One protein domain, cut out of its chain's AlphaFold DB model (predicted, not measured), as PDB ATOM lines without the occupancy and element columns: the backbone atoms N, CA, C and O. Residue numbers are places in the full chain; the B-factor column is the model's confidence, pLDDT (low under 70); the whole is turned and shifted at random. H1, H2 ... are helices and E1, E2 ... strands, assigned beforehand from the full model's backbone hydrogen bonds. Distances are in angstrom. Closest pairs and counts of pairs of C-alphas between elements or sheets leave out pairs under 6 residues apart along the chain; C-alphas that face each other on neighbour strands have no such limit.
ATOM      1  N   ASN A 124     -45.750 101.044  46.210       81.81
ATOM      2  CA  ASN A 124     -44.764 101.459  47.194       81.81
ATOM      3  C   ASN A 124     -43.568 100.519  47.093       81.81
ATOM      4  O   ASN A 124     -43.676  99.322  47.369       81.81
ATOM      5  N   VAL A 125     -42.435 101.074  46.688       86.38
ATOM      6  CA  VAL A 125     -41.175 100.352  46.566       86.38
ATOM      7  C   VAL A 125     -40.184 100.999  47.509       86.38
ATOM      8  O   VAL A 125     -39.968 102.210  47.458       86.38
ATOM      9  N   ALA A 126     -39.590 100.189  48.374       89.38
ATOM     10  CA  ALA A 126     -38.527 100.635  49.258       89.38
ATOM     11  C   ALA A 126     -37.172 100.188  48.710       89.38
ATOM     12  O   ALA A 126     -37.005  99.026  48.353       89.38
ATOM     13  N   PHE A 127     -36.193 101.083  48.696       89.06
ATOM     14  CA  PHE A 127     -34.790 100.690  48.679       89.06
ATOM     15  C   PHE A 127     -34.358 100.413  50.112       89.06
ATOM     16  O   PHE A 127     -34.628 101.227  50.991       89.06
ATOM     17  N   LEU A 128     -33.699  99.283  50.332       90.62
ATOM     18  CA  LEU A 128     -32.933  98.995  51.535       90.62
ATOM     19  C   LEU A 128     -31.460  99.053  51.139       90.62
ATOM     20  O   LEU A 128     -30.935  98.114  50.541       90.62
ATOM     21  N   LEU A 129     -30.850 100.203  51.393       87.50
ATOM     22  CA  LEU A 129     -29.503 100.533  50.969       87.50
ATOM     23  C   LEU A 129     -28.534 100.336  52.126       87.50
ATOM     24  O   LEU A 129     -28.647 100.994  53.158       87.50
ATOM     25  N   ASP A 130     -27.572  99.459  51.920       84.50
ATOM     26  CA  ASP A 130     -26.375  99.388  52.734       84.50
ATOM     27  C   ASP A 130     -25.463 100.582  52.396       84.50
ATOM     28  O   ASP A 130     -25.158 100.842  51.228       84.50
ATOM     29  N   THR A 131     -25.125 101.380  53.412       77.69
ATOM     30  CA  THR A 131     -24.278 102.577  53.269       77.69
ATOM     31  C   THR A 131     -22.880 102.358  53.839       77.69
ATOM     32  O   THR A 131     -22.235 103.320  54.273       77.69
ATOM     33  N   SER A 132     -22.424 101.106  53.889       75.56
ATOM     34  CA  SER A 132     -21.042 100.762  54.193       75.56
ATOM     35  C   SER A 132     -20.076 101.460  53.224       75.56
ATOM     36  O   SER A 132     -20.406 101.835  52.093       75.56
ATOM     37  N   GLY A 133     -18.836 101.668  53.672       71.69
ATOM     38  CA  GLY A 133     -17.819 102.326  52.849       71.69
ATOM     39  C   GLY A 133     -17.447 101.545  51.583       71.69
ATOM     40  O   GLY A 133     -16.922 102.150  50.647       71.69
ATOM     41  N   SER A 134     -17.703 100.232  51.540       74.31
ATOM     42  CA  SER A 134     -17.387  99.364  50.402       74.31
ATOM     43  C   SER A 134     -18.345  99.529  49.223       74.31
ATOM     44  O   SER A 134     -17.917  99.317  48.096       74.31
ATOM     45  N   LEU A 135     -19.573 100.010  49.452       79.38
ATOM     46  CA  LEU A 135     -20.590 100.233  48.409       79.38
ATOM     47  C   LEU A 135     -20.609 101.648  47.831       79.38
ATOM     48  O   LEU A 135     -21.503 102.008  47.060       79.38
ATOM     49  N   LYS A 136     -19.652 102.486  48.233       78.38
ATOM     50  CA  LYS A 136     -19.588 103.903  47.867       78.38
ATOM     51  C   LYS A 136     -19.793 104.144  46.371       78.38
ATOM     52  O   LYS A 136     -20.596 105.001  45.999       78.38
ATOM     53  N   ASP A 137     -19.065 103.412  45.532       80.06
ATOM     54  CA  ASP A 137     -19.054 103.652  44.092       80.06
ATOM     55  C   ASP A 137     -20.402 103.252  43.463       80.06
ATOM     56  O   ASP A 137     -20.955 103.994  42.648       80.06
ATOM     57  N   GLU A 138     -20.997 102.136  43.891       82.62
ATOM     58  CA  GLU A 138     -22.328 101.690  43.470       82.62
ATOM     59  C   GLU A 138     -23.421 102.673  43.896       82.62
ATOM     60  O   GLU A 138     -24.299 103.018  43.096       82.62
ATOM     61  N   VAL A 139     -23.360 103.155  45.141       77.94
ATOM     62  CA  VAL A 139     -24.305 104.146  45.668       77.94
ATOM     63  C   VAL A 139     -24.196 105.460  44.890       77.94
ATOM     64  O   VAL A 139     -25.223 106.032  44.511       77.94
ATOM     65  N   ASP A 140     -22.980 105.921  44.584       80.00
ATOM     66  CA  ASP A 140     -22.754 107.128  43.786       80.00
ATOM     67  C   ASP A 140     -23.287 106.972  42.348       80.00
ATOM     68  O   ASP A 140     -23.885 107.907  41.801       80.00
ATOM     69  N   VAL A 141     -23.162 105.788  41.734       81.75
ATOM     70  CA  VAL A 141     -23.759 105.503  40.415       81.75
ATOM     71  C   VAL A 141     -25.286 105.601  40.461       81.75
ATOM     72  O   VAL A 141     -25.882 106.249  39.596       81.75
ATOM     73  N   ILE A 142     -25.926 105.014  41.475       78.00
ATOM     74  CA  ILE A 142     -27.388 105.074  41.645       78.00
ATOM     75  C   ILE A 142     -27.839 106.514  41.883       78.00
ATOM     76  O   ILE A 142     -28.784 106.977  41.241       78.00
ATOM     77  N   LYS A 143     -27.139 107.250  42.750       79.56
ATOM     78  CA  LYS A 143     -27.387 108.670  43.020       79.56
ATOM     79  C   LYS A 143     -27.347 109.501  41.740       79.56
ATOM     80  O   LYS A 143     -28.263 110.282  41.497       79.56
ATOM     81  N   ASN A 144     -26.328 109.315  40.905       81.38
ATOM     82  CA  ASN A 144     -26.178 110.063  39.654       81.38
ATOM     83  C   ASN A 144     -27.270 109.738  38.620       81.38
ATOM     84  O   ASN A 144     -27.475 110.505  37.681       81.38
ATOM     85  N   LYS A 145     -27.981 108.618  38.787       80.81
ATOM     86  CA  LYS A 145     -29.056 108.148  37.901       80.81
ATOM     87  C   LYS A 145     -30.449 108.229  38.516       80.81
ATOM     88  O   LYS A 145     -31.432 107.813  37.904       80.81
ATOM     89  N   ILE A 146     -30.555 108.793  39.713       76.88
ATOM     90  CA  ILE A 146     -31.786 108.735  40.493       76.88
ATOM     91  C   ILE A 146     -32.927 109.543  39.870       76.88
ATOM     92  O   ILE A 146     -34.091 109.186  40.042       76.88
ATOM     93  N   GLU A 147     -32.619 110.604  39.117       76.00
ATOM     94  CA  GLU A 147     -33.621 111.390  38.389       76.00
ATOM     95  C   GLU A 147     -34.261 110.571  37.262       76.00
ATOM     96  O   GLU A 147     -35.488 110.519  37.167       76.00
ATOM     97  N   ASP A 148     -33.448 109.856  36.476       78.06
ATOM     98  CA  ASP A 148     -33.910 108.952  35.415       78.06
ATOM     99  C   ASP A 148     -34.803 107.843  36.009       78.06
ATOM    100  O   ASP A 148     -35.925 107.609  35.545       78.06
ATOM    101  N   ILE A 149     -34.351 107.224  37.107       76.31
ATOM    102  CA  ILE A 149     -35.099 106.201  37.853       76.31
ATOM    103  C   ILE A 149     -36.436 106.763  38.363       76.31
ATOM    104  O   ILE A 149     -37.484 106.131  38.199       76.31
ATOM    105  N   SER A 150     -36.423 107.971  38.934       73.25
ATOM    106  CA  SER A 150     -37.620 108.636  39.462       73.25
ATOM    107  C   SER A 150     -38.628 108.955  38.357       73.25
ATOM    108  O   SER A 150     -39.830 108.772  38.548       73.25
ATOM    109  N   LEU A 151     -38.166 109.370  37.173       72.56
ATOM    110  CA  LEU A 151     -39.026 109.619  36.012       72.56
ATOM    111  C   LEU A 151     -39.697 108.338  35.501       72.56
ATOM    112  O   LEU A 151     -40.873 108.358  35.125       72.56
ATOM    113  N   ILE A 152     -38.979 107.212  35.487       73.88
ATOM    114  CA  ILE A 152     -39.537 105.915  35.080       73.88
ATOM    115  C   ILE A 152     -40.545 105.419  36.123       73.88
ATOM    116  O   ILE A 152     -41.637 104.971  35.755       73.88
ATOM    117  N   ALA A 153     -40.222 105.554  37.410       73.19
ATOM    118  CA  ALA A 153     -41.130 105.234  38.506       73.19
ATOM    119  C   ALA A 153     -42.420 106.067  38.433       73.19
ATOM    120  O   ALA A 153     -43.517 105.506  38.480       73.19
ATOM    121  N   LEU A 154     -42.308 107.377  38.189       70.00
ATOM    122  CA  LEU A 154     -43.444 108.282  38.008       70.00
ATOM    123  C   LEU A 154     -44.361 107.829  36.860       70.00
ATOM    124  O   LEU A 154     -45.573 107.709  37.045       70.00
ATOM    125  N   LYS A 155     -43.796 107.496  35.688       70.81
ATOM    126  CA  LYS A 155     -44.562 106.985  34.531       70.81
ATOM    127  C   LYS A 155     -45.329 105.700  34.845       70.81
ATOM    128  O   LYS A 155     -46.376 105.444  34.252       70.81
ATOM    129  N   LYS A 156     -44.813 104.885  35.764       70.81
ATOM    130  CA  LYS A 156     -45.431 103.628  36.195       70.81
ATOM    131  C   LYS A 156     -46.306 103.755  37.439       70.81
ATOM    132  O   LYS A 156     -46.870 102.740  37.842       70.81
ATOM    133  N   LYS A 157     -46.462 104.966  37.990       73.25
ATOM    134  CA  LYS A 157     -47.125 105.213  39.276       73.25
ATOM    135  C   LYS A 157     -46.491 104.362  40.383       73.25
ATOM    136  O   LYS A 157     -47.152 103.556  41.021       73.25
ATOM    137  N   ILE A 158     -45.181 104.490  40.557       79.06
ATOM    138  CA  ILE A 158     -44.402 103.821  41.604       79.06
ATOM    139  C   ILE A 158     -43.891 104.886  42.566       79.06
ATOM    140  O   ILE A 158     -43.278 105.862  42.135       79.06
ATOM    141  N   LYS A 159     -44.146 104.705  43.865       80.19
ATOM    142  CA  LYS A 159     -43.631 105.584  44.916       80.19
ATOM    143  C   LYS A 159     -42.385 104.942  45.487       80.19
ATOM    144  O   LYS A 159     -42.461 103.924  46.170       80.19
ATOM    145  N   LEU A 160     -41.251 105.546  45.165       82.00
ATOM    146  CA  LEU A 160     -39.956 105.130  45.674       82.00
ATOM    147  C   LEU A 160     -39.727 105.772  47.039       82.00
ATOM    148  O   LEU A 160     -39.943 106.968  47.209       82.00
ATOM    149  N   LYS A 161     -39.271 104.972  47.994       85.88
ATOM    150  CA  LYS A 161     -38.725 105.443  49.264       85.88
ATOM    151  C   LYS A 161     -37.355 104.835  49.456       85.88
ATOM    152  O   LYS A 161     -37.154 103.676  49.100       85.88
ATOM    153  N   ILE A 162     -36.429 105.595  50.015       85.62
ATOM    154  CA  ILE A 162     -35.073 105.115  50.266       85.62
ATOM    155  C   ILE A 162     -34.903 104.946  51.764       85.62
ATOM    156  O   ILE A 162     -35.138 105.877  52.529       85.62
ATOM    157  N   TYR A 163     -34.498 103.752  52.172       86.19
ATOM    158  CA  TYR A 163     -34.163 103.443  53.546       86.19
ATOM    159  C   TYR A 163     -32.725 102.982  53.616       86.19
ATOM    160  O   TYR A 163     -32.319 102.103  52.859       86.19
ATOM    161  N   THR A 164     -31.963 103.572  54.524       84.00
ATOM    162  CA  THR A 164     -30.557 103.224  54.708       84.00
ATOM    163  C   THR A 164     -30.369 102.374  55.960       84.00
ATOM    164  O   THR A 164     -30.969 102.632  57.012       84.00
ATOM    165  N   LEU A 165     -29.531 101.346  55.835       79.69
ATOM    166  CA  LEU A 165     -28.907 100.653  56.955       79.69
ATOM    167  C   LEU A 165     -27.681 101.468  57.337       79.69
ATOM    168  O   LEU A 165     -26.821 101.736  56.502       79.69
ATOM    169  N   LYS A 166     -27.657 101.959  58.571       70.00
ATOM    170  CA  LYS A 166     -26.627 102.890  59.011       70.00
ATOM    171  C   LYS A 166     -25.344 102.121  59.288       70.00
ATOM    172  O   LYS A 166     -25.239 101.591  60.378       70.00
ATOM    173  N   GLY A 167     -24.399 102.143  58.353       62.91
ATOM    174  CA  GLY A 167     -23.030 101.659  58.556       62.91
ATOM    175  C   GLY A 167     -22.146 102.604  59.385       62.91
ATOM    176  O   GLY A 167     -22.515 103.747  59.687       62.91
ATOM    177  N   THR A 168     -20.923 102.151  59.677       54.16
ATOM    178  CA  THR A 168     -19.924 102.891  60.486       54.16
ATOM    179  C   THR A 168     -19.506 104.235  59.876       54.16
ATOM    180  O   THR A 168     -19.059 105.147  60.581       54.16
ATOM    181  N   ALA A 169     -19.689 104.405  58.565       51.16
ATOM    182  CA  ALA A 169     -19.496 105.663  57.854       51.16
ATOM    183  C   ALA A 169     -20.704 106.599  58.067       51.16
ATOM    184  O   ALA A 169     -21.511 106.838  57.175       51.16
ATOM    185  N   SER A 170     -20.823 107.177  59.265       50.28
ATOM    186  CA  SER A 170     -21.973 108.005  59.664       50.28
ATOM    187  C   SER A 170     -22.234 109.254  58.802       50.28
ATOM    188  O   SER A 170     -23.276 109.878  58.962       50.28
ATOM    189  N   SER A 171     -21.308 109.652  57.923       56.09
ATOM    190  CA  SER A 171     -21.466 110.783  56.991       56.09
ATOM    191  C   SER A 171     -22.133 110.410  55.655       56.09
ATOM    192  O   SER A 171     -22.211 111.241  54.755       56.09
ATOM    193  N   TRP A 172     -22.584 109.158  55.506       59.47
ATOM    194  CA  TRP A 172     -23.042 108.566  54.240       59.47
ATOM    195  C   TRP A 172     -24.524 108.167  54.248       59.47
ATOM    196  O   TRP A 172     -24.983 107.454  53.362       59.47
ATOM    197  N   GLY A 173     -25.291 108.629  55.239       63.34
ATOM    198  CA  GLY A 173     -26.729 108.372  55.330       63.34
ATOM    199  C   GLY A 173     -27.540 109.112  54.257       63.34
ATOM    200  O   GLY A 173     -27.117 109.314  53.117       63.34
ATOM    201  N   CYS A 174     -28.721 109.607  54.625       66.62
ATOM    202  CA  CYS A 174     -29.588 110.333  53.685       66.62
ATOM    203  C   CYS A 174     -28.970 111.608  53.079       66.62
ATOM    204  O   CYS A 174     -29.488 112.144  52.096       66.62
ATOM    205  N   GLU A 175     -27.840 112.073  53.616       66.06
ATOM    206  CA  GLU A 175     -27.039 113.169  53.069       66.06
ATOM    207  C   GLU A 175     -26.589 112.915  51.621       66.06
ATOM    208  O   GLU A 175     -26.514 113.857  50.827       66.06
ATOM    209  N   ILE A 176     -26.389 111.652  51.224       66.62
ATOM    210  CA  ILE A 176     -26.014 111.289  49.849       66.62
ATOM    211  C   ILE A 176     -27.077 111.745  48.837       66.62
ATOM    212  O   ILE A 176     -26.727 112.161  47.729       66.62
ATOM    213  N   PHE A 177     -28.354 111.768  49.227       66.19
ATOM    214  CA  PHE A 177     -29.488 112.150  48.378       66.19
ATOM    215  C   PHE A 177     -29.916 113.616  48.540       66.19
ATOM    216  O   PHE A 177     -30.932 114.024  47.971       66.19
ATOM    217  N   ALA A 178     -29.147 114.438  49.267       62.97
ATOM    218  CA  ALA A 178     -29.526 115.804  49.642       62.97
ATOM    219  C   ALA A 178     -29.805 116.761  48.466       62.97
ATOM    220  O   ALA A 178     -30.509 117.752  48.660       62.97
ATOM    221  N   ASN A 179     -29.286 116.461  47.272       61.69
ATOM    222  CA  ASN A 179     -29.472 117.261  46.054       61.69
ATOM    223  C   ASN A 179     -30.486 116.646  45.073       61.69
ATOM    224  O   ASN A 179     -30.513 117.027  43.910       61.69
ATOM    225  N   THR A 180     -31.290 115.678  45.515       64.88
ATOM    226  CA  THR A 180     -32.218 114.923  44.659       64.88
ATOM    227  C   THR A 180     -33.661 115.145  45.107       64.88
ATOM    228  O   THR A 180     -33.919 115.448  46.275       64.88
ATOM    229  N   ASN A 181     -34.628 114.933  44.210       65.44
ATOM    230  CA  ASN A 181     -36.055 115.025  44.554       65.44
ATOM    231  C   ASN A 181     -36.492 113.990  45.609       65.44
ATOM    232  O   ASN A 181     -37.513 114.186  46.261       65.44
ATOM    233  N   LEU A 182     -35.703 112.929  45.819       66.06
ATOM    234  CA  LEU A 182     -35.953 111.899  46.830       66.06
ATOM    235  C   LEU A 182     -35.428 112.266  48.223       66.06
ATOM    236  O   LEU A 182     -35.579 111.471  49.144       66.06
ATOM    237  N   LYS A 183     -34.850 113.459  48.425       71.12
ATOM    238  CA  LYS A 183     -34.380 113.901  49.749       71.12
ATOM    239  C   LYS A 183     -35.463 113.775  50.824       71.12
ATOM    240  O   LYS A 183     -35.179 113.330  51.929       71.12
ATOM    241  N   ASN A 184     -36.693 114.166  50.492       67.06
ATOM    242  CA  ASN A 184     -37.826 114.114  51.421       67.06
ATOM    243  C   ASN A 184     -38.374 112.688  51.620       67.06
ATOM    244  O   ASN A 184     -39.160 112.466  52.537       67.06
ATOM    245  N   ASP A 185     -37.962 111.744  50.771       69.25
ATOM    246  CA  ASP A 185     -38.368 110.335  50.782       69.25
ATOM    247  C   ASP A 185     -37.235 109.395  51.245       69.25
ATOM    248  O   ASP A 185     -37.372 108.170  51.155       69.25
ATOM    249  N   CYS A 186     -36.124 109.952  51.744       70.75
ATOM    250  CA  CYS A 186     -35.031 109.203  52.355       70.75
ATOM    251  C   CYS A 186     -35.180 109.165  53.878       70.75
ATOM    252  O   CYS A 186     -35.353 110.202  54.522       70.75
ATOM    253  N   PHE A 187     -35.068 107.971  54.459       71.44
ATOM    254  CA  PHE A 187     -35.200 107.745  55.892       71.44
ATOM    255  C   PHE A 187     -34.100 106.819  56.407       71.44
ATOM    256  O   PHE A 187     -33.872 105.739  55.870       71.44
ATOM    257  N   GLU A 188     -33.470 107.189  57.515       71.44
ATOM    258  CA  GLU A 188     -32.632 106.251  58.259       71.44
ATOM    259  C   GLU A 188     -33.520 105.315  59.088       71.44
ATOM    260  O   GLU A 188     -34.507 105.750  59.692       71.44
ATOM    261  N   LEU A 189     -33.168 104.028  59.169       63.81
ATOM    262  CA  LEU A 189     -33.905 103.030  59.959       63.81
ATOM    263  C   LEU A 189     -33.647 103.142  61.477       63.81
ATOM    264  O   LEU A 189     -33.401 102.160  62.177       63.81
ATOM    265  N   ILE A 190     -33.750 104.357  62.018       52.12
ATOM    266  CA  ILE A 190     -33.573 104.662  63.439       52.12
ATOM    267  C   ILE A 190     -34.825 104.190  64.193       52.12
ATOM    268  O   ILE A 190     -35.875 104.826  64.159       52.12
ATOM    269  N   GLY A 191     -34.744 103.044  64.869       53.62
ATOM    270  CA  GLY A 191     -35.831 102.533  65.717       53.62
ATOM    271  C   GLY A 191     -36.503 101.255  65.221       53.62
ATOM    272  O   GLY A 191     -37.605 100.934  65.670       53.62
ATOM    273  N   CYS A 192     -35.882 100.532  64.293       65.75
ATOM    274  CA  CYS A 192     -36.061  99.085  64.223       65.75
ATOM    275  C   CYS A 192     -35.193  98.458  65.327       65.75
ATOM    276  O   CYS A 192     -34.046  98.884  65.478       65.75
ATOM    277  N   PRO A 193     -35.685  97.488  66.119       58.34
ATOM    278  CA  PRO A 193     -34.845  96.725  67.032       58.34
ATOM    279  C   PRO A 193     -33.965  95.774  66.211       58.34
ATOM    280  O   PRO A 193     -34.171  94.563  66.207       58.34
ATOM    281  N   LEU A 194     -33.009  96.337  65.471       60.94
ATOM    282  CA  LEU A 194     -31.872  95.588  64.965       60.94
ATOM    283  C   LEU A 194     -31.155  95.073  66.213       60.94
ATOM    284  O   LEU A 194     -30.921  95.830  67.165       60.94
ATOM    285  N   LEU A 195     -30.929  93.760  66.283       51.66
ATOM    286  CA  LEU A 195     -30.179  93.184  67.393       51.66
ATOM    287  C   LEU A 195     -28.861  93.958  67.490       51.66
ATOM    288  O   LEU A 195     -28.289  94.312  66.468       51.66
ATOM    289  N   LYS A 196     -28.410  94.254  68.714       48.38
ATOM    290  CA  LYS A 196     -27.253  95.114  69.048       48.38
ATOM    291  C   LYS A 196     -25.912  94.740  68.374       48.38
ATOM    292  O   LYS A 196     -24.882  95.250  68.798       48.38
ATOM    293  N   GLN A 197     -25.888  93.797  67.437       48.12
ATOM    294  CA  GLN A 197     -24.686  93.140  66.963       48.12
ATOM    295  C   GLN A 197     -24.069  93.750  65.705       48.12
ATOM    296  O   GLN A 197     -22.851  93.710  65.662       48.12
ATOM    297  N   THR A 198     -24.788  94.411  64.791       54.06
ATOM    298  CA  THR A 198     -24.148  95.151  63.680       54.06
ATOM    299  C   THR A 198     -25.088  96.158  63.022       54.06
ATOM    300  O   THR A 198     -26.313  96.054  63.064       54.06
ATOM    301  N   GLU A 199     -24.469  97.166  62.427       61.84
ATOM    302  CA  GLU A 199     -25.058  98.355  61.814       61.84
ATOM    303  C   GLU A 199     -25.687  98.084  60.415       61.84
ATOM    304  O   GLU A 199     -26.461  98.893  59.901       61.84
ATOM    305  N   GLU A 200     -25.469  96.886  59.851       72.81
ATOM    306  CA  GLU A 200     -25.749  96.520  58.444       72.81
ATOM    307  C   GLU A 200     -26.629  95.250  58.303       72.81
ATOM    308  O   GLU A 200     -26.606  94.539  57.299       72.81
ATOM    309  N   ASP A 201     -27.457  94.948  59.314       81.50
ATOM    310  CA  ASP A 201     -28.328  93.764  59.316       81.50
ATOM    311  C   ASP A 201     -29.525  93.896  58.346       81.50
ATOM    312  O   ASP A 201     -30.631  94.320  58.713       81.50
ATOM    313  N   TRP A 202     -29.313  93.533  57.077       87.06
ATOM    314  CA  TRP A 202     -30.331  93.698  56.037       87.06
ATOM    315  C   TRP A 202     -31.515  92.734  56.159       87.06
ATOM    316  O   TRP A 202     -32.608  93.066  55.697       87.06
ATOM    317  N   GLY A 203     -31.364  91.569  56.798       89.62
ATOM    318  CA  GLY A 203     -32.466  90.613  56.968       89.62
ATOM    319  C   GLY A 203     -33.520  91.123  57.958       89.62
ATOM    320  O   GLY A 203     -34.720  91.151  57.656       89.62
ATOM    321  N   ASN A 204     -33.080  91.637  59.111       86.50
ATOM    322  CA  ASN A 204     -33.959  92.302  60.070       86.50
ATOM    323  C   ASN A 204     -34.408  93.685  59.574       86.50
ATOM    324  O   ASN A 204     -35.547  94.081  59.843       86.50
ATOM    325  N   GLY A 205     -33.569  94.390  58.809       88.31
ATOM    326  CA  GLY A 205     -33.947  95.616  58.103       88.31
ATOM    327  C   GLY A 205     -35.126  95.398  57.150       88.31
ATOM    328  O   GLY A 205     -36.129  96.112  57.232       88.31
ATOM    329  N   LEU A 206     -35.062  94.352  56.319       92.19
ATOM    330  CA  LEU A 206     -36.136  93.952  55.407       92.19
ATOM    331  C   LEU A 206     -37.429  93.648  56.164       92.19
ATOM    332  O   LEU A 206     -38.484  94.184  55.821       92.19
ATOM    333  N   LYS A 207     -37.355  92.818  57.212       91.44
ATOM    334  CA  LYS A 207     -38.517  92.514  58.057       91.44
ATOM    335  C   LYS A 207     -39.149  93.791  58.609       91.44
ATOM    336  O   LYS A 207     -40.362  93.956  58.515       91.44
ATOM    337  N   CYS A 208     -38.340  94.698  59.152       88.12
ATOM    338  CA  CYS A 208     -38.844  95.934  59.740       88.12
ATOM    339  C   CYS A 208     -39.545  96.827  58.708       88.12
ATOM    340  O   CYS A 208     -40.592  97.401  59.008       88.12
ATOM    341  N   LEU A 209     -38.989  96.934  57.494       89.56
ATOM    342  CA  LEU A 209     -39.613  97.678  56.401       89.56
ATOM    343  C   LEU A 209     -40.987  97.114  56.047       89.56
ATOM    344  O   LEU A 209     -41.956  97.865  55.971       89.56
ATOM    345  N   ILE A 210     -41.061  95.798  55.869       89.81
ATOM    346  CA  ILE A 210     -42.291  95.100  55.498       89.81
ATOM    347  C   ILE A 210     -43.346  95.228  56.608       89.81
ATOM    348  O   ILE A 210     -44.494  95.547  56.339       89.81
ATOM    349  N   GLU A 211     -42.974  95.059  57.878       86.19
ATOM    350  CA  GLU A 211     -43.926  95.143  58.995       86.19
ATOM    351  C   GLU A 211     -44.452  96.565  59.265       86.19
ATOM    352  O   GLU A 211     -45.549  96.715  59.801       86.19
ATOM    353  N   ARG A 212     -43.696  97.615  58.915       82.81
ATOM    354  CA  ARG A 212     -44.099  99.015  59.150       82.81
ATOM    355  C   ARG A 212     -44.812  99.674  57.982       82.81
ATOM    356  O   ARG A 212     -45.547 100.639  58.200       82.81
ATOM    357  N   PHE A 213     -44.540  99.242  56.760       81.75
ATOM    358  CA  PHE A 213     -44.971  99.948  55.564       81.75
ATOM    359  C   PHE A 213     -45.726  98.999  54.636       81.75
ATOM    360  O   PHE A 213     -45.306  97.870  54.418       81.75
ATOM    361  N   ASN A 214     -46.817  99.478  54.032       80.50
ATOM    362  CA  ASN A 214     -47.520  98.732  52.986       80.50
ATOM    363  C   ASN A 214     -46.696  98.779  51.684       80.50
ATOM    364  O   ASN A 214     -46.859  99.698  50.873       80.50
ATOM    365  N   LEU A 215     -45.750  97.847  51.543       85.62
ATOM    366  CA  LEU A 215     -44.809  97.753  50.425       85.62
ATOM    367  C   LEU A 215     -45.258  96.685  49.429       85.62
ATOM    368  O   LEU A 215     -45.679  95.602  49.808       85.62
ATOM    369  N   THR A 216     -45.107  96.965  48.136       87.25
ATOM    370  CA  THR A 216     -45.275  95.949  47.082       87.25
ATOM    371  C   THR A 216     -43.954  95.251  46.784       87.25
ATOM    372  O   THR A 216     -43.923  94.055  46.496       87.25
ATOM    373  N   ALA A 217     -42.852  96.000  46.850       91.62
ATOM    374  CA  ALA A 217     -41.527  95.462  46.612       91.62
ATOM    375  C   ALA A 217     -40.452  96.144  47.461       91.62
ATOM    376  O   ALA A 217     -40.588  97.307  47.852       91.62
ATOM    377  N   VAL A 218     -39.360  95.420  47.691       92.94
ATOM    378  CA  VAL A 218     -38.128  95.936  48.289       92.94
ATOM    379  C   VAL A 218     -36.959  95.650  47.356       92.94
ATOM    380  O   VAL A 218     -36.845  94.549  46.821       92.94
ATOM    381  N   ILE A 219     -36.103  96.647  47.157       93.19
ATOM    382  CA  ILE A 219     -34.841  96.544  46.423       93.19
ATOM    383  C   ILE A 219     -33.719  96.618  47.453       93.19
ATOM    384  O   ILE A 219     -33.484  97.676  48.030       93.19
ATOM    385  N   ILE A 220     -33.055  95.497  47.705       93.19
ATOM    386  CA  ILE A 220     -31.922  95.408  48.626       93.19
ATOM    387  C   ILE A 220     -30.642  95.625  47.831       93.19
ATOM    388  O   ILE A 220     -30.442  94.977  46.804       93.19
ATOM    389  N   ILE A 221     -29.782  96.512  48.317       90.75
ATOM    390  CA  ILE A 221     -28.461  96.766  47.744       90.75
ATOM    391  C   ILE A 221     -27.451  96.579  48.862       90.75
ATOM    392  O   ILE A 221     -27.490  97.327  49.834       90.75
ATOM    393  N   THR A 222     -26.618  95.547  48.747       88.56
ATOM    394  CA  THR A 222     -25.616  95.187  49.759       88.56
ATOM    395  C   THR A 222     -24.528  94.316  49.142       88.56
ATOM    396  O   THR A 222     -24.758  93.614  48.152       88.56
ATOM    397  N   ASP A 223     -23.339  94.353  49.719       83.62
ATOM    398  CA  ASP A 223     -22.236  93.437  49.460       83.62
ATOM    399  C   ASP A 223     -21.963  92.479  50.635       83.62
ATOM    400  O   ASP A 223     -21.081  91.621  50.544       83.62
ATOM    401  N   GLU A 224     -22.760  92.564  51.702       77.31
ATOM    402  CA  GLU A 224     -22.521  91.860  52.954       77.31
ATOM    403  C   GLU A 224     -23.563  90.777  53.287       77.31
ATOM    404  O   GLU A 224     -24.640  90.631  52.693       77.31
ATOM    405  N   LEU A 225     -23.216  89.959  54.284       74.62
ATOM    406  CA  LEU A 225     -24.136  89.012  54.907       74.62
ATOM    407  C   LEU A 225     -25.142  89.746  55.801       74.62
ATOM    408  O   LEU A 225     -24.864  90.820  56.321       74.62
ATOM    409  N   THR A 226     -26.288  89.110  56.057       62.31
ATOM    410  CA  THR A 226     -27.438  89.675  56.792       62.31
ATOM    411  C   THR A 226     -27.150  90.189  58.193       62.31
ATOM    412  O   THR A 226     -28.039  90.758  58.796       62.31
ATOM    413  N   THR A 227     -25.995  89.909  58.770       59.88
ATOM    414  CA  THR A 227     -25.646  90.235  60.155       59.88
ATOM    415  C   THR A 227     -24.346  91.014  60.235       59.88
ATOM    416  O   THR A 227     -23.865  91.198  61.346       59.88
ATOM    417  N   GLY A 228     -23.793  91.476  59.105       59.44
ATOM    418  CA  GLY A 228     -22.468  92.090  59.011       59.44
ATOM    419  C   GLY A 228     -21.355  91.163  59.515       59.44
ATOM    420  O   GLY A 228     -21.532  90.371  60.437       59.44
ATOM    421  N   SER A 229     -20.152  91.243  58.955       54.06
ATOM    422  CA  SER A 229     -18.924  90.788  59.644       54.06
ATOM    423  C   SER A 229     -18.758  89.303  60.107       54.06
ATOM    424  O   SER A 229     -17.753  88.940  60.725       54.06
ATOM    425  N   ASP A 230     -19.661  88.385  59.734       55.97
ATOM    426  CA  ASP A 230     -19.670  86.977  60.199       55.97
ATOM    427  C   ASP A 230     -18.661  86.021  59.512       55.97
ATOM    428  O   ASP A 230     -18.440  84.900  59.975       55.97
ATOM    429  N   VAL A 231     -17.983  86.424  58.433       59.06
ATOM    430  CA  VAL A 231     -16.876  85.655  57.808       59.06
ATOM    431  C   VAL A 231     -15.709  85.418  58.775       59.06
ATOM    432  O   VAL A 231     -15.029  84.404  58.624       59.06
ATOM    433  N   CYS A 232     -15.499  86.259  59.800       60.06
ATOM    434  CA  CYS A 232     -14.500  85.980  60.847       60.06
ATOM    435  C   CYS A 232     -14.795  84.661  61.588       60.06
ATOM    436  O   CYS A 232     -13.880  83.958  62.006       60.06
ATOM    437  N   LEU A 233     -16.074  84.284  61.697       62.56
ATOM    438  CA  LEU A 233     -16.537  83.066  62.363       62.56
ATOM    439  C   LEU A 233     -16.772  81.898  61.387       62.56
ATOM    440  O   LEU A 233     -17.385  80.889  61.744       62.56
ATOM    441  N   CYS A 234     -16.286  82.005  60.147       67.06
ATOM    442  CA  CYS A 234     -16.410  80.949  59.151       67.06
ATOM    443  C   CYS A 234     -15.379  79.836  59.366       67.06
ATOM    444  O   CYS A 234     -14.173  80.044  59.227       67.06
ATOM    445  N   THR A 235     -15.852  78.610  59.598       61.94
ATOM    446  CA  THR A 235     -15.006  77.405  59.608       61.94
ATOM    447  C   THR A 235     -15.508  76.401  58.571       61.94
ATOM    448  O   THR A 235     -16.652  75.957  58.623       61.94
ATOM    449  N   ASN A 236     -14.656  76.033  57.604       63.06
ATOM    450  CA  ASN A 236     -14.972  75.080  56.525       63.06
ATOM    451  C   ASN A 236     -16.247  75.410  55.716       63.06
ATOM    452  O   ASN A 236     -16.984  74.508  55.327       63.06
ATOM    453  N   GLY A 237     -16.520  76.695  55.463       62.75
ATOM    454  CA  GLY A 237     -17.702  77.126  54.703       62.75
ATOM    455  C   GLY A 237     -18.993  77.230  55.526       62.75
ATOM    456  O   GLY A 237     -20.023  77.614  54.979       62.75
ATOM    457  N   ASN A 238     -18.943  76.930  56.828       65.75
ATOM    458  CA  ASN A 238     -20.069  77.108  57.738       65.75
ATOM    459  C   ASN A 238     -19.894  78.397  58.544       65.75
ATOM    460  O   ASN A 238     -18.877  78.579  59.215       65.75
ATOM    461  N   LEU A 239     -20.901  79.268  58.488       67.00
ATOM    462  CA  LEU A 239     -20.998  80.455  59.335       67.00
ATOM    463  C   LEU A 239     -21.441  80.038  60.743       67.00
ATOM    464  O   LEU A 239     -22.450  79.344  60.890       67.00
ATOM    465  N   MET A 240     -20.713  80.464  61.775       58.44
ATOM    466  CA  MET A 240     -21.178  80.365  63.161       58.44
ATOM    467  C   MET A 240     -21.798  81.705  63.570       58.44
ATOM    468  O   MET A 240     -21.119  82.720  63.500       58.44
ATOM    469  N   GLY A 241     -23.065  81.728  63.998       62.19
ATOM    470  CA  GLY A 241     -23.708  82.964  64.467       62.19
ATOM    471  C   GLY A 241     -25.203  83.073  64.165       62.19
ATOM    472  O   GLY A 241     -25.846  82.117  63.727       62.19
ATOM    473  N   ASN A 242     -25.751  84.269  64.400       63.81
ATOM    474  CA  ASN A 242     -27.173  84.600  64.231       63.81
ATOM    475  C   ASN A 242     -27.579  84.874  62.766       63.81
ATOM    476  O   ASN A 242     -28.731  85.229  62.516       63.81
ATOM    477  N   PHE A 243     -26.671  84.671  61.804       69.88
ATOM    478  CA  PHE A 243     -26.904  84.840  60.365       69.88
ATOM    479  C   PHE A 243     -28.223  84.210  59.889       69.88
ATOM    480  O   PHE A 243     -29.075  84.894  59.322       69.88
ATOM    481  N   SER A 244     -28.435  82.919  60.192       74.12
ATOM    482  CA  SER A 244     -29.655  82.207  59.773       74.12
ATOM    483  C   SER A 244     -30.908  82.896  60.304       74.12
ATOM    484  O   SER A 244     -31.878  83.050  59.578       74.12
ATOM    485  N   GLN A 245     -30.874  83.379  61.548       81.25
ATOM    486  CA  GLN A 245     -32.037  84.000  62.171       81.25
ATOM    487  C   GLN A 245     -32.422  85.322  61.494       81.25
ATOM    488  O   GLN A 245     -33.612  85.572  61.302       81.25
ATOM    489  N   SER A 246     -31.448  86.164  61.135       84.00
ATOM    490  CA  SER A 246     -31.729  87.415  60.418       84.00
ATOM    491  C   SER A 246     -32.283  87.144  59.013       84.00
ATOM    492  O   SER A 246     -33.328  87.689  58.640       84.00
ATOM    493  N   PHE A 247     -31.645  86.237  58.267       88.56
ATOM    494  CA  PHE A 247     -32.126  85.812  56.954       88.56
ATOM    495  C   PHE A 247     -33.564  85.273  57.017       88.56
ATOM    496  O   PHE A 247     -34.441  85.722  56.273       88.56
ATOM    497  N   ASP A 248     -33.830  84.360  57.955       90.31
ATOM    498  CA  ASP A 248     -35.138  83.728  58.146       90.31
ATOM    499  C   ASP A 248     -36.215  84.746  58.542       90.31
ATOM    500  O   ASP A 248     -37.368  84.636  58.115       90.31
ATOM    501  N   ASN A 249     -35.857  85.769  59.323       90.25
ATOM    502  CA  ASN A 249     -36.758  86.865  59.678       90.25
ATOM    503  C   ASN A 249     -37.210  87.650  58.439       90.25
ATOM    504  O   ASN A 249     -38.413  87.877  58.275       90.25
ATOM    505  N   GLY A 250     -36.273  88.033  57.568       91.81
ATOM    506  CA  GLY A 250     -36.577  88.729  56.315       91.81
ATOM    507  C   GLY A 250     -37.413  87.871  55.359       91.81
ATOM    508  O   GLY A 250     -38.444  88.319  54.851       91.81
ATOM    509  N   LEU A 251     -37.024  86.603  55.185       94.81
ATOM    510  CA  LEU A 251     -37.722  85.637  54.334       94.81
ATOM    511  C   LEU A 251     -39.159  85.371  54.808       94.81
ATOM    512  O   LEU A 251     -40.099  85.328  54.011       94.81
ATOM    513  N   LYS A 252     -39.361  85.210  56.119       94.06
ATOM    514  CA  LYS A 252     -40.697  85.016  56.692       94.06
ATOM    515  C   LYS A 252     -41.580  86.241  56.462       94.06
ATOM    516  O   LYS A 252     -42.745  86.080  56.095       94.06
ATOM    517  N   ALA A 253     -41.035  87.444  56.653       92.19
ATOM    518  CA  ALA A 253     -41.770  88.688  56.455       92.19
ATOM    519  C   ALA A 253     -42.238  88.836  54.999       92.19
ATOM    520  O   ALA A 253     -43.442  88.988  54.776       92.19
ATOM    521  N   CYS A 254     -41.337  88.679  54.020       93.50
ATOM    522  CA  CYS A 254     -41.688  88.801  52.599       93.50
ATOM    523  C   CYS A 254     -42.781  87.808  52.179       93.50
ATOM    524  O   CYS A 254     -43.731  88.192  51.499       93.50
ATOM    525  N   LYS A 255     -42.702  86.551  52.642       90.75
ATOM    526  CA  LYS A 255     -43.677  85.511  52.296       90.75
ATOM    527  C   LYS A 255     -45.034  85.779  52.926       90.75
ATOM    528  O   LYS A 255     -46.052  85.613  52.265       90.75
ATOM    529  N   SER A 256     -45.044  86.203  54.191       84.31
ATOM    530  CA  SER A 256     -46.282  86.467  54.934       84.31
ATOM    531  C   SER A 256     -47.084  87.646  54.383       84.31
ATOM    532  O   SER A 256     -48.308  87.626  54.463       84.31
ATOM    533  N   GLN A 257     -46.406  88.644  53.811       83.69
ATOM    534  CA  GLN A 257     -47.030  89.859  53.278       83.69
ATOM    535  C   GLN A 257     -46.984  89.949  51.746       83.69
ATOM    536  O   GLN A 257     -47.321  90.982  51.179       83.69
ATOM    537  N   HIS A 258     -46.570  88.876  51.067       86.94
ATOM    538  CA  HIS A 258     -46.473  88.798  49.605       86.94
ATOM    539  C   HIS A 258     -45.658  89.938  48.956       86.94
ATOM    540  O   HIS A 258     -45.969  90.389  47.852       86.94
ATOM    541  N   VAL A 259     -44.591  90.386  49.623       89.44
ATOM    542  CA  VAL A 259     -43.716  91.466  49.142       89.44
ATOM    543  C   VAL A 259     -42.642  90.904  48.219       89.44
ATOM    544  O   VAL A 259     -41.936  89.964  48.587       89.44
ATOM    545  N   SER A 260     -42.489  91.503  47.035       92.94
ATOM    546  CA  SER A 260     -41.454  91.092  46.079       92.94
ATOM    547  C   SER A 260     -40.071  91.600  46.494       92.94
ATOM    548  O   SER A 260     -39.926  92.792  46.757       92.94
ATOM    549  N   VAL A 261     -39.042  90.748  46.532       95.25
ATOM    550  CA  VAL A 261     -37.685  91.170  46.953       95.25
ATOM    551  C   VAL A 261     -36.685  91.061  45.810       95.25
ATOM    552  O   VAL A 261     -36.341  89.975  45.347       95.25
ATOM    553  N   PHE A 262     -36.157  92.197  45.376       95.56
ATOM    554  CA  PHE A 262     -35.090  92.284  44.386       95.56
ATOM    555  C   PHE A 262     -33.774  92.558  45.098       95.56
ATOM    556  O   PHE A 262     -33.737  93.350  46.036       95.56
ATOM    557  N   THR A 263     -32.704  91.903  44.669       94.94
ATOM    558  CA  THR A 263     -31.390  92.037  45.305       94.94
ATOM    559  C   THR A 263     -30.354  92.456  44.280       94.94
ATOM    560  O   THR A 263     -30.314  91.916  43.175       94.94
ATOM    561  N   LEU A 264     -29.538  93.441  44.638       92.94
ATOM    562  CA  LEU A 264     -28.401  93.926  43.870       92.94
ATOM    563  C   LEU A 264     -27.160  93.696  44.728       92.94
ATOM    564  O   LEU A 264     -26.990  94.346  45.760       92.94
ATOM    565  N   LYS A 265     -26.314  92.756  44.313       91.69
ATOM    566  CA  LYS A 265     -25.043  92.492  44.985       91.69
ATOM    567  C   LYS A 265     -24.018  93.540  44.555       91.69
ATOM    568  O   LYS A 265     -23.754  93.649  43.357       91.69
ATOM    569  N   GLY A 266     -23.461  94.282  45.511       85.69
ATOM    570  CA  GLY A 266     -22.344  95.202  45.267       85.69
ATOM    571  C   GLY A 266     -21.048  94.484  44.886       85.69
ATOM    572  O   GLY A 266     -20.927  93.267  45.056       85.69
ATOM    573  N   ASN A 267     -20.082  95.227  44.345       81.00
ATOM    574  CA  ASN A 267     -18.800  94.659  43.951       81.00
ATOM    575  C   ASN A 267     -17.954  94.359  45.193       81.00
ATOM    576  O   ASN A 267     -17.454  95.260  45.862       81.00
ATOM    577  N   PHE A 268     -17.779  93.072  45.486       73.44
ATOM    578  CA  PHE A 268     -17.025  92.620  46.647       73.44
ATOM    579  C   PHE A 268     -16.039  91.541  46.251       73.44
ATOM    580  O   PHE A 268     -16.380  90.374  46.033       73.44
ATOM    581  N   SER A 269     -14.780  91.953  46.164       72.50
ATOM    582  CA  SER A 269     -13.682  91.078  45.789       72.50
ATOM    583  C   SER A 269     -13.127  90.300  46.984       72.50
ATOM    584  O   SER A 269     -13.135  90.745  48.133       72.50
ATOM    585  N   ILE A 270     -12.549  89.131  46.693       73.38
ATOM    586  CA  ILE A 270     -11.841  88.310  47.689       73.38
ATOM    587  C   ILE A 270     -10.704  89.107  48.343       73.38
ATOM    588  O   ILE A 270     -10.477  88.973  49.543       73.38
ATOM    589  N   ASP A 271     -10.004  89.947  47.575       70.81
ATOM    590  CA  ASP A 271      -8.884  90.731  48.093       70.81
ATOM    591  C   ASP A 271      -9.368  91.861  49.027       70.81
ATOM    592  O   ASP A 271      -8.755  92.079  50.077       70.81
ATOM    593  N   GLN A 272     -10.499  92.517  48.718       69.19
ATOM    594  CA  GLN A 272     -11.163  93.453  49.640       69.19
ATOM    595  C   GLN A 272     -11.583  92.748  50.930       69.19
ATOM    596  O   GLN A 272     -11.265  93.247  52.005       69.19
ATOM    597  N   CYS A 273     -12.186  91.558  50.835       69.38
ATOM    598  CA  CYS A 273     -12.529  90.750  52.005       69.38
ATOM    599  C   CYS A 273     -11.302  90.467  52.880       69.38
ATOM    600  O   CYS A 273     -11.311  90.756  54.072       69.38
ATOM    601  N   THR A 274     -10.202  89.972  52.304       67.44
ATOM    602  CA  THR A 274      -9.014  89.625  53.101       67.44
ATOM    603  C   THR A 274      -8.351  90.823  53.778       67.44
ATOM    604  O   THR A 274      -7.783  90.658  54.853       67.44
ATOM    605  N   ASN A 275      -8.410  92.014  53.177       67.38
ATOM    606  CA  ASN A 275      -7.763  93.207  53.724       67.38
ATOM    607  C   ASN A 275      -8.665  93.955  54.709       67.38
ATOM    608  O   ASN A 275      -8.228  94.258  55.813       67.38
ATOM    609  N   ALA A 276      -9.919  94.219  54.334       64.25
ATOM    610  CA  ALA A 276     -10.851  94.964  55.176       64.25
ATOM    611  C   ALA A 276     -11.213  94.183  56.447       64.25
ATOM    612  O   ALA A 276     -11.389  94.767  57.513       64.25
ATOM    613  N   TRP A 277     -11.277  92.851  56.358       65.44
ATOM    614  CA  TRP A 277     -11.727  92.034  57.477       65.44
ATOM    615  C   TRP A 277     -10.587  91.569  58.368       65.44
ATOM    616  O   TRP A 277     -10.836  91.168  59.495       65.44
ATOM    617  N   LYS A 278      -9.335  91.667  57.916       64.69
ATOM    618  CA  LYS A 278      -8.168  91.432  58.770       64.69
ATOM    619  C   LYS A 278      -8.170  92.381  59.969       64.69
ATOM    620  O   LYS A 278      -8.184  91.925  61.109       64.69
ATOM    621  N   ASP A 279      -8.271  93.682  59.707       63.16
ATOM    622  CA  ASP A 279      -8.285  94.704  60.760       63.16
ATOM    623  C   ASP A 279      -9.555  94.610  61.629       63.16
ATOM    624  O   ASP A 279      -9.512  94.840  62.839       63.16
ATOM    625  N   TRP A 280     -10.687  94.220  61.032       63.50
ATOM    626  CA  TRP A 280     -11.964  94.074  61.733       63.50
ATOM    627  C   TRP A 280     -12.007  92.830  62.641       63.50
ATOM    628  O   TRP A 280     -12.383  92.935  63.812       63.50
ATOM    629  N   CYS A 281     -11.561  91.666  62.147       63.53
ATOM    630  CA  CYS A 281     -11.460  90.444  62.948       63.53
ATOM    631  C   CYS A 281     -10.454  90.630  64.099       63.53
ATOM    632  O   CYS A 281     -10.724  90.188  65.218       63.53
ATOM    633  N   ASP A 282      -9.343  91.338  63.859       64.19
ATOM    634  CA  ASP A 282      -8.362  91.683  64.896       64.19
ATOM    635  C   ASP A 282      -8.958  92.613  65.962       64.19
ATOM    636  O   ASP A 282      -8.709  92.439  67.158       64.19
ATOM    637  N   TYR A 283      -9.790  93.579  65.560       62.94
ATOM    638  CA  TYR A 283     -10.420  94.523  66.483       62.94
ATOM    639  C   TYR A 283     -11.460  93.867  67.404       62.94
ATOM    640  O   TYR A 283     -11.445  94.137  68.611       62.94
ATOM    641  N   TYR A 284     -12.344  93.024  66.853       59.22
ATOM    642  CA  TYR A 284     -13.475  92.436  67.583       59.22
ATOM    643  C   TYR A 284     -13.145  91.130  68.306       59.22
ATOM    644  O   TYR A 284     -13.670  90.898  69.395       59.22
ATOM    645  N   TYR A 285     -12.276  90.288  67.740       62.34
ATOM    646  CA  TYR A 285     -12.020  88.951  68.282       62.34
ATOM    647  C   TYR A 285     -10.672  88.786  68.974       62.34
ATOM    648  O   TYR A 285     -10.474  87.690  69.495       62.34
ATOM    649  N   ARG A 286      -9.823  89.837  68.989       53.41
ATOM    650  CA  ARG A 286      -8.514  90.106  69.657       53.41
ATOM    651  C   ARG A 286      -7.561  88.954  70.019       53.41
ATOM    652  O   ARG A 286      -6.363  89.164  69.932       53.41
ATOM    653  N   ASP A 287      -8.044  87.771  70.374       50.06
ATOM    654  CA  ASP A 287      -7.277  86.602  70.804       50.06
ATOM    655  C   ASP A 287      -7.814  85.241  70.279       50.06
ATOM    656  O   ASP A 287      -7.192  84.214  70.549       50.06
ATOM    657  N   PHE A 288      -8.942  85.178  69.544       51.25
ATOM    658  CA  PHE A 288      -9.625  83.896  69.246       51.25
ATOM    659  C   PHE A 288     -10.044  83.616  67.792       51.25
ATOM    660  O   PHE A 288     -10.528  82.513  67.529       51.25
ATOM    661  N   SER A 289      -9.860  84.532  66.838       55.41
ATOM    662  CA  SER A 289     -10.321  84.290  65.461       55.41
ATOM    663  C   SER A 289      -9.175  83.888  64.528       55.41
ATOM    664  O   SER A 289      -8.160  84.587  64.485       55.41
ATOM    665  N   PRO A 290      -9.308  82.808  63.733       58.91
ATOM    666  CA  PRO A 290      -8.420  82.606  62.599       58.91
ATOM    667  C   PRO A 290      -8.549  83.810  61.659       58.91
ATOM    668  O   PRO A 290      -9.654  84.259  61.353       58.91
ATOM    669  N   GLN A 291      -7.408  84.341  61.225       63.38
ATOM    670  CA  GLN A 291      -7.345  85.394  60.213       63.38
ATOM    671  C   GLN A 291      -8.146  84.966  58.973       63.38
ATOM    672  O   GLN A 291      -7.998  83.810  58.547       63.38
ATOM    673  N   PRO A 292      -8.966  85.849  58.373       64.75
ATOM    674  CA  PRO A 292      -9.737  85.501  57.191       64.75
ATOM    675  C   PRO A 292      -8.784  85.090  56.064       64.75
ATOM    676  O   PRO A 292      -7.978  85.864  55.552       64.75
ATOM    677  N   THR A 293      -8.858  83.817  55.690       69.38
ATOM    678  CA  THR A 293      -8.124  83.261  54.554       69.38
ATOM    679  C   THR A 293      -8.832  83.623  53.250       69.38
ATOM    680  O   THR A 293     -10.042  83.855  53.227       69.38
ATOM    681  N   LYS A 294      -8.116  83.574  52.118       72.81
ATOM    682  CA  LYS A 294      -8.755  83.686  50.794       72.81
ATOM    683  C   LYS A 294      -9.904  82.685  50.629       72.81
ATOM    684  O   LYS A 294     -10.949  83.037  50.099       72.81
ATOM    685  N   GLN A 295      -9.735  81.471  51.154       71.75
ATOM    686  CA  GLN A 295     -10.743  80.416  51.099       71.75
ATOM    687  C   GLN A 295     -11.985  80.731  51.951       71.75
ATOM    688  O   GLN A 295     -13.101  80.505  51.493       71.75
ATOM    689  N   SER A 296     -11.829  81.267  53.166       69.62
ATOM    690  CA  SER A 296     -12.978  81.671  53.995       69.62
ATOM    691  C   SER A 296     -13.702  82.877  53.396       69.62
ATOM    692  O   SER A 296     -14.928  82.888  53.366       69.62
ATOM    693  N   CYS A 297     -12.969  83.836  52.827       72.62
ATOM    694  CA  CYS A 297     -13.549  84.955  52.085       72.62
ATOM    695  C   CYS A 297     -14.318  84.511  50.835       72.62
ATOM    696  O   CYS A 297     -15.403  85.020  50.561       72.62
ATOM    697  N   GLU A 298     -13.803  83.528  50.096       76.00
ATOM    698  CA  GLU A 298     -14.491  82.977  48.929       76.00
ATOM    699  C   GLU A 298     -15.767  82.215  49.322       76.00
ATOM    700  O   GLU A 298     -16.823  82.434  48.731       76.00
ATOM    701  N   LEU A 299     -15.679  81.313  50.308       72.75
ATOM    702  CA  LEU A 299     -16.776  80.411  50.672       72.75
ATOM    703  C   LEU A 299     -17.859  81.089  51.514       72.75
ATOM    704  O   LEU A 299     -19.041  80.873  51.266       72.75
ATOM    705  N   CYS A 300     -17.465  81.891  52.498       71.19
ATOM    706  CA  CYS A 300     -18.382  82.487  53.466       71.19
ATOM    707  C   CYS A 300     -18.656  83.968  53.218       71.19
ATOM    708  O   CYS A 300     -19.661  84.459  53.708       71.19
ATOM    709  N   GLY A 301     -17.801  84.673  52.476       74.44
ATOM    710  CA  GLY A 301     -18.076  86.038  52.028       74.44
ATOM    711  C   GLY A 301     -18.798  86.005  50.689       74.44
ATOM    712  O   GLY A 301     -20.020  85.901  50.621       74.44
ATOM    713  N   VAL A 302     -18.023  85.998  49.605       79.06
ATOM    714  CA  VAL A 302     -18.515  86.216  48.236       79.06
ATOM    715  C   VAL A 302     -19.625  85.234  47.841       79.06
ATOM    716  O   VAL A 302     -20.701  85.665  47.421       79.06
ATOM    717  N   LYS A 303     -19.393  83.917  47.981       83.00
ATOM    718  CA  LYS A 303     -20.379  82.900  47.572       83.00
ATOM    719  C   LYS A 303     -21.614  82.907  48.458       83.00
ATOM    720  O   LYS A 303     -22.722  82.798  47.946       83.00
ATOM    721  N   LYS A 304     -21.447  83.045  49.775       83.50
ATOM    722  CA  LYS A 304     -22.575  82.973  50.707       83.50
ATOM    723  C   LYS A 304     -23.484  84.193  50.619       83.50
ATOM    724  O   LYS A 304     -24.703  84.029  50.680       83.50
ATOM    725  N   VAL A 305     -22.921  85.384  50.414       85.94
ATOM    726  CA  VAL A 305     -23.694  86.598  50.112       85.94
ATOM    727  C   VAL A 305     -24.515  86.381  48.844       85.94
ATOM    728  O   VAL A 305     -25.735  86.523  48.867       85.94
ATOM    729  N   GLU A 306     -23.876  85.931  47.762       90.12
ATOM    730  CA  GLU A 306     -24.557  85.660  46.495       90.12
ATOM    731  C   GLU A 306     -25.667  84.605  46.628       90.12
ATOM    732  O   GLU A 306     -26.779  84.819  46.145       90.12
ATOM    733  N   GLU A 307     -25.398  83.484  47.302       90.19
ATOM    734  CA  GLU A 307     -26.395  82.443  47.578       90.19
ATOM    735  C   GLU A 307     -27.598  83.005  48.337       90.19
ATOM    736  O   GLU A 307     -28.740  82.706  47.993       90.19
ATOM    737  N   SER A 308     -27.353  83.831  49.351       89.31
ATOM    738  CA  SER A 308     -28.403  84.372  50.215       89.31
ATOM    739  C   SER A 308     -29.272  85.374  49.466       89.31
ATOM    740  O   SER A 308     -30.498  85.274  49.509       89.31
ATOM    741  N   LEU A 309     -28.656  86.282  48.707       92.88
ATOM    742  CA  LEU A 309     -29.367  87.252  47.876       92.88
ATOM    743  C   LEU A 309     -30.183  86.561  46.768       92.88
ATOM    744  O   LEU A 309     -31.357  86.874  46.570       92.88
ATOM    745  N   LYS A 310     -29.615  85.545  46.103       95.50
ATOM    746  CA  LYS A 310     -30.351  84.718  45.131       95.50
ATOM    747  C   LYS A 310     -31.530  83.993  45.763       95.50
ATOM    748  O   LYS A 310     -32.616  83.982  45.179       95.50
ATOM    749  N   ASN A 311     -31.316  83.390  46.929       95.12
ATOM    750  CA  ASN A 311     -32.334  82.616  47.622       95.12
ATOM    751  C   ASN A 311     -33.507  83.512  48.033       95.12
ATOM    752  O   ASN A 311     -34.638  83.247  47.638       95.12
ATOM    753  N   ILE A 312     -33.244  84.628  48.725       94.88
ATOM    754  CA  ILE A 312     -34.324  85.523  49.152       94.88
ATOM    755  C   ILE A 312     -35.068  86.130  47.963       94.88
ATOM    756  O   ILE A 312     -36.294  86.166  47.974       94.88
ATOM    757  N   SER A 313     -34.369  86.527  46.894       95.06
ATOM    758  CA  SER A 313     -35.050  87.032  45.704       95.06
ATOM    759  C   SER A 313     -35.936  85.988  45.043       95.06
ATOM    760  O   SER A 313     -37.067  86.301  44.687       95.06
ATOM    761  N   THR A 314     -35.469  84.748  44.909       93.94
ATOM    762  CA  THR A 314     -36.261  83.675  44.289       93.94
ATOM    763  C   THR A 314     -37.484  83.334  45.139       93.94
ATOM    764  O   THR A 314     -38.603  83.276  44.636       93.94
ATOM    765  N   GLU A 315     -37.290  83.162  46.446       94.81
ATOM    766  CA  GLU A 315     -38.345  82.757  47.375       94.81
ATOM    767  C   GLU A 315     -39.380  83.861  47.651       94.81
ATOM    768  O   GLU A 315     -40.503  83.564  48.064       94.81
ATOM    769  N   CYS A 316     -39.020  85.124  47.416       93.38
ATOM    770  CA  CYS A 316     -39.902  86.281  47.526       93.38
ATOM    771  C   CYS A 316     -40.318  86.827  46.142       93.38
ATOM    772  O   CYS A 316     -40.490  88.033  46.008       93.38
ATOM    773  N   ASN A 317     -40.450  86.001  45.095       91.88
ATOM    774  CA  ASN A 317     -40.960  86.404  43.764       91.88
ATOM    775  C   ASN A 317     -40.253  87.611  43.102       91.88
ATOM    776  O   ASN A 317     -40.874  88.384  42.370       91.88
ATOM    777  N   GLY A 318     -38.963  87.798  43.359       92.69
ATOM    778  CA  GLY A 318     -38.141  88.839  42.753       92.69
ATOM    779  C   GLY A 318     -37.019  88.281  41.883       92.69
ATOM    780  O   GLY A 318     -37.075  87.159  41.379       92.69
ATOM    781  N   LYS A 319     -35.987  89.101  41.668       94.56
ATOM    782  CA  LYS A 319     -34.838  88.773  40.817       94.56
ATOM    783  C   LYS A 319     -33.539  89.275  41.443       94.56
ATOM    784  O   LYS A 319     -33.506  90.358  42.024       94.56
ATOM    785  N   TYR A 320     -32.498  88.462  41.298       94.50
ATOM    786  CA  TYR A 320     -31.128  88.773  41.691       94.50
ATOM    787  C   TYR A 320     -30.371  89.457  40.547       94.50
ATOM    788  O   TYR A 320     -30.448  89.012  39.396       94.50
ATOM    789  N   PHE A 321     -29.606  90.489  40.888       92.94
ATOM    790  CA  PHE A 321     -28.737  91.248  39.999       92.94
ATOM    791  C   PHE A 321     -27.324  91.308  40.577       92.94
ATOM    792  O   PHE A 321     -27.124  91.534  41.769       92.94
ATOM    793  N   ASP A 322     -26.346  91.119  39.703       90.06
ATOM    794  CA  ASP A 322     -24.927  91.194  40.026       90.06
ATOM    795  C   ASP A 322     -24.370  92.499  39.451       90.06
ATOM    796  O   ASP A 322     -24.294  92.641  38.225       90.06
ATOM    797  N   LEU A 323     -24.038  93.467  40.312       85.56
ATOM    798  CA  LEU A 323     -23.628  94.800  39.862       85.56
ATOM    799  C   LEU A 323     -22.244  94.821  39.206       85.56
ATOM    800  O   LEU A 323     -21.941  95.753  38.465       85.56
ATOM    801  N   GLU A 324     -21.442  93.762  39.355       80.25
ATOM    802  CA  GLU A 324     -20.220  93.586  38.560       80.25
ATOM    803  C   GLU A 324     -20.529  93.380  37.067       80.25
ATOM    804  O   GLU A 324     -19.710  93.681  36.197       80.25
ATOM    805  N   LYS A 325     -21.715  92.841  36.755       83.25
ATOM    806  CA  LYS A 325     -22.131  92.467  35.393       83.25
ATOM    807  C   LYS A 325     -23.198  93.379  34.813       83.25
ATOM    808  O   LYS A 325     -23.476  93.306  33.616       83.25
ATOM    809  N   THR A 326     -23.866  94.171  35.640       81.94
ATOM    810  CA  THR A 326     -25.026  94.965  35.239       81.94
ATOM    811  C   THR A 326     -24.915  96.355  35.827       81.94
ATOM    812  O   THR A 326     -24.663  96.512  37.017       81.94
ATOM    813  N   ASN A 327     -25.134  97.375  34.997       81.75
ATOM    814  CA  ASN A 327     -25.158  98.743  35.483       81.75
ATOM    815  C   ASN A 327     -26.261  98.890  36.560       81.75
ATOM    816  O   ASN A 327     -27.408  98.520  36.288       81.75
ATOM    817  N   PRO A 328     -25.963  99.447  37.750       74.81
ATOM    818  CA  PRO A 328     -26.946  99.601  38.824       74.81
ATOM    819  C   PRO A 328     -28.235 100.310  38.392       74.81
ATOM    820  O   PRO A 328     -29.325  99.919  38.807       74.81
ATOM    821  N   ALA A 329     -28.142 101.308  37.507       73.25
ATOM    822  CA  ALA A 329     -29.314 102.013  36.999       73.25
ATOM    823  C   ALA A 329     -30.175 101.125  36.090       73.25
ATOM    824  O   ALA A 329     -31.395 101.112  36.232       73.25
ATOM    825  N   GLU A 330     -29.559 100.336  35.207       80.88
ATOM    826  CA  GLU A 330     -30.276  99.401  34.328       80.88
ATOM    827  C   GLU A 330     -30.983  98.301  35.126       80.88
ATOM    828  O   GLU A 330     -32.128  97.960  34.821       80.88
ATOM    829  N   ALA A 331     -30.342  97.794  36.186       81.38
ATOM    830  CA  ALA A 331     -30.950  96.828  37.098       81.38
ATOM    831  C   ALA A 331     -32.205  97.412  37.768       81.38
ATOM    832  O   ALA A 331     -33.271  96.795  37.744       81.38
ATOM    833  N   VAL A 332     -32.116  98.635  38.302       77.94
ATOM    834  CA  VAL A 332     -33.262  99.321  38.917       77.94
ATOM    835  C   VAL A 332     -34.368  99.604  37.897       77.94
ATOM    836  O   VAL A 332     -35.547  99.407  38.197       77.94
ATOM    837  N   GLU A 333     -34.022 100.010  36.674       78.38
ATOM    838  CA  GLU A 333     -35.002 100.171  35.600       78.38
ATOM    839  C   GLU A 333     -35.725  98.867  35.261       78.38
ATOM    840  O   GLU A 333     -36.937  98.876  35.024       78.38
ATOM    841  N   GLU A 334     -34.996  97.752  35.188       85.19
ATOM    842  CA  GLU A 334     -35.576  96.439  34.928       85.19
ATOM    843  C   GLU A 334     -36.525  96.035  36.056       85.19
ATOM    844  O   GLU A 334     -37.653  95.626  35.783       85.19
ATOM    845  N   ILE A 335     -36.127  96.241  37.313       84.56
ATOM    846  CA  ILE A 335     -36.974  95.981  38.482       84.56
ATOM    847  C   ILE A 335     -38.271  96.781  38.386       84.56
ATOM    848  O   ILE A 335     -39.368  96.225  38.417       84.56
ATOM    849  N   VAL A 336     -38.163  98.088  38.154       78.31
ATOM    850  CA  VAL A 336     -39.314  98.964  37.923       78.31
ATOM    851  C   VAL A 336     -40.175  98.472  36.747       78.31
ATOM    852  O   VAL A 336     -41.406  98.604  36.764       78.31
ATOM    853  N   LYS A 337     -39.576  97.850  35.723       76.25
ATOM    854  CA  LYS A 337     -40.300  97.240  34.599       76.25
ATOM    855  C   LYS A 337     -41.099  95.995  35.007       76.25
ATOM    856  O   LYS A 337     -42.235  95.887  34.535       76.25
ATOM    857  N   ILE A 338     -40.568  95.150  35.890       82.88
ATOM    858  CA  ILE A 338     -41.121  93.828  36.235       82.88
ATOM    859  C   ILE A 338     -41.908  93.761  37.551       82.88
ATOM    860  O   ILE A 338     -42.557  92.743  37.776       82.88
ATOM    861  N   ILE A 339     -41.884  94.799  38.403       78.25
ATOM    862  CA  ILE A 339     -42.654  94.791  39.659       78.25
ATOM    863  C   ILE A 339     -44.126  94.457  39.363       78.25
ATOM    864  O   ILE A 339     -44.757  95.152  38.550       78.25
TER     865      ILE A 339
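What this domain is: This is residues 124 to 339 of the 381 residues of an uncharacterized protein of Candidatus Aenigmarchaeota archaeon (UniProt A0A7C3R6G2). A strongly twisted sheet of six parallel strands forms the core, with H5 and H9 over one face and H1 and H10 over the other, in three layers; H7 packs on H5. Past the strands' last residues, H6, H8 and the first part of H9 make an end piece that draws out the length. The printed part has 216 residues, in the order E1 H1 H2 E2 H3 H4 E3 H5 E4 H6 H7 E5 H8 H9 E6 H10; the class is mixed, helices and strands. The sheet's order is E3 E2 E1 E4 E5 E6. The whole is compact, with a radius of gyration of the C-alphas of 16.6 A and spans of 54 by 35 by 33 A.

Where its parts are: Find C-alpha 124 at (-44.764, 101.459, 47.194), where E1, residues 124 to 130, begins. The other strands are E2, 158 to 165, 22.0 A long, E3, 186 to 188, E4, 217 to 222, E5, 260 to 265, and E6, 320 to 322. From C-alpha 294 at (-8.755, 83.686, 50.794), H9 runs 29.8 A to residue 315. Look next for H8, 270 to 285, with a kink of 37 degrees near residue 279, and H7, 243 to 256. The rest are H1, 133 to 144, H2, 146 to 155, H3, 174 to 177, H4, 181 to 185, H5, 202 to 212, H6, 230 to 233, and H10, 328 to 338.

How they stand to each other: Across the sheet, find N 187 and O 162 at 2.8 A for E3 and E2, N 161 and O 125 at 2.9 A for E2 and E1, N 128 and O 219 at 2.8 A for E1 and E4, N 220 and O 262 at 2.8 A for E4 and E5, and N 321 and O 263 at 2.8 A for E5 and E6. H9 is over E5 and E6 at a height over the sheet of 10.6 A; H5 is on the same face, H1, H3 and H10 on the opposite face. H4 stands at the sheet's level, and H2 only grazes the sheet. H7 touches H5, closest C-alphas Gly 203 and Gly 250, 4.6 A. H9, the hub, touches H6, H7 and H8. Every O i to N i+4 pair is within hydrogen-bond range in H2, H5, H7 and H10, but 6 of 8 in H1, 9 of 12 in H8, 15 of 18 in H9 and 0 of 1 in H4, which has 1 of 2 O i to N i+3 pairs; H3 and H6 are too short.

The domain as a whole: The farthest C-alphas, Lys 155 and Asp 287, are 55.9 A apart. The printed part has no cut; the long link is E3 to H5. Mean pLDDT of the printed part is 76.2, with 70 residues under 70, among them 272 to 293.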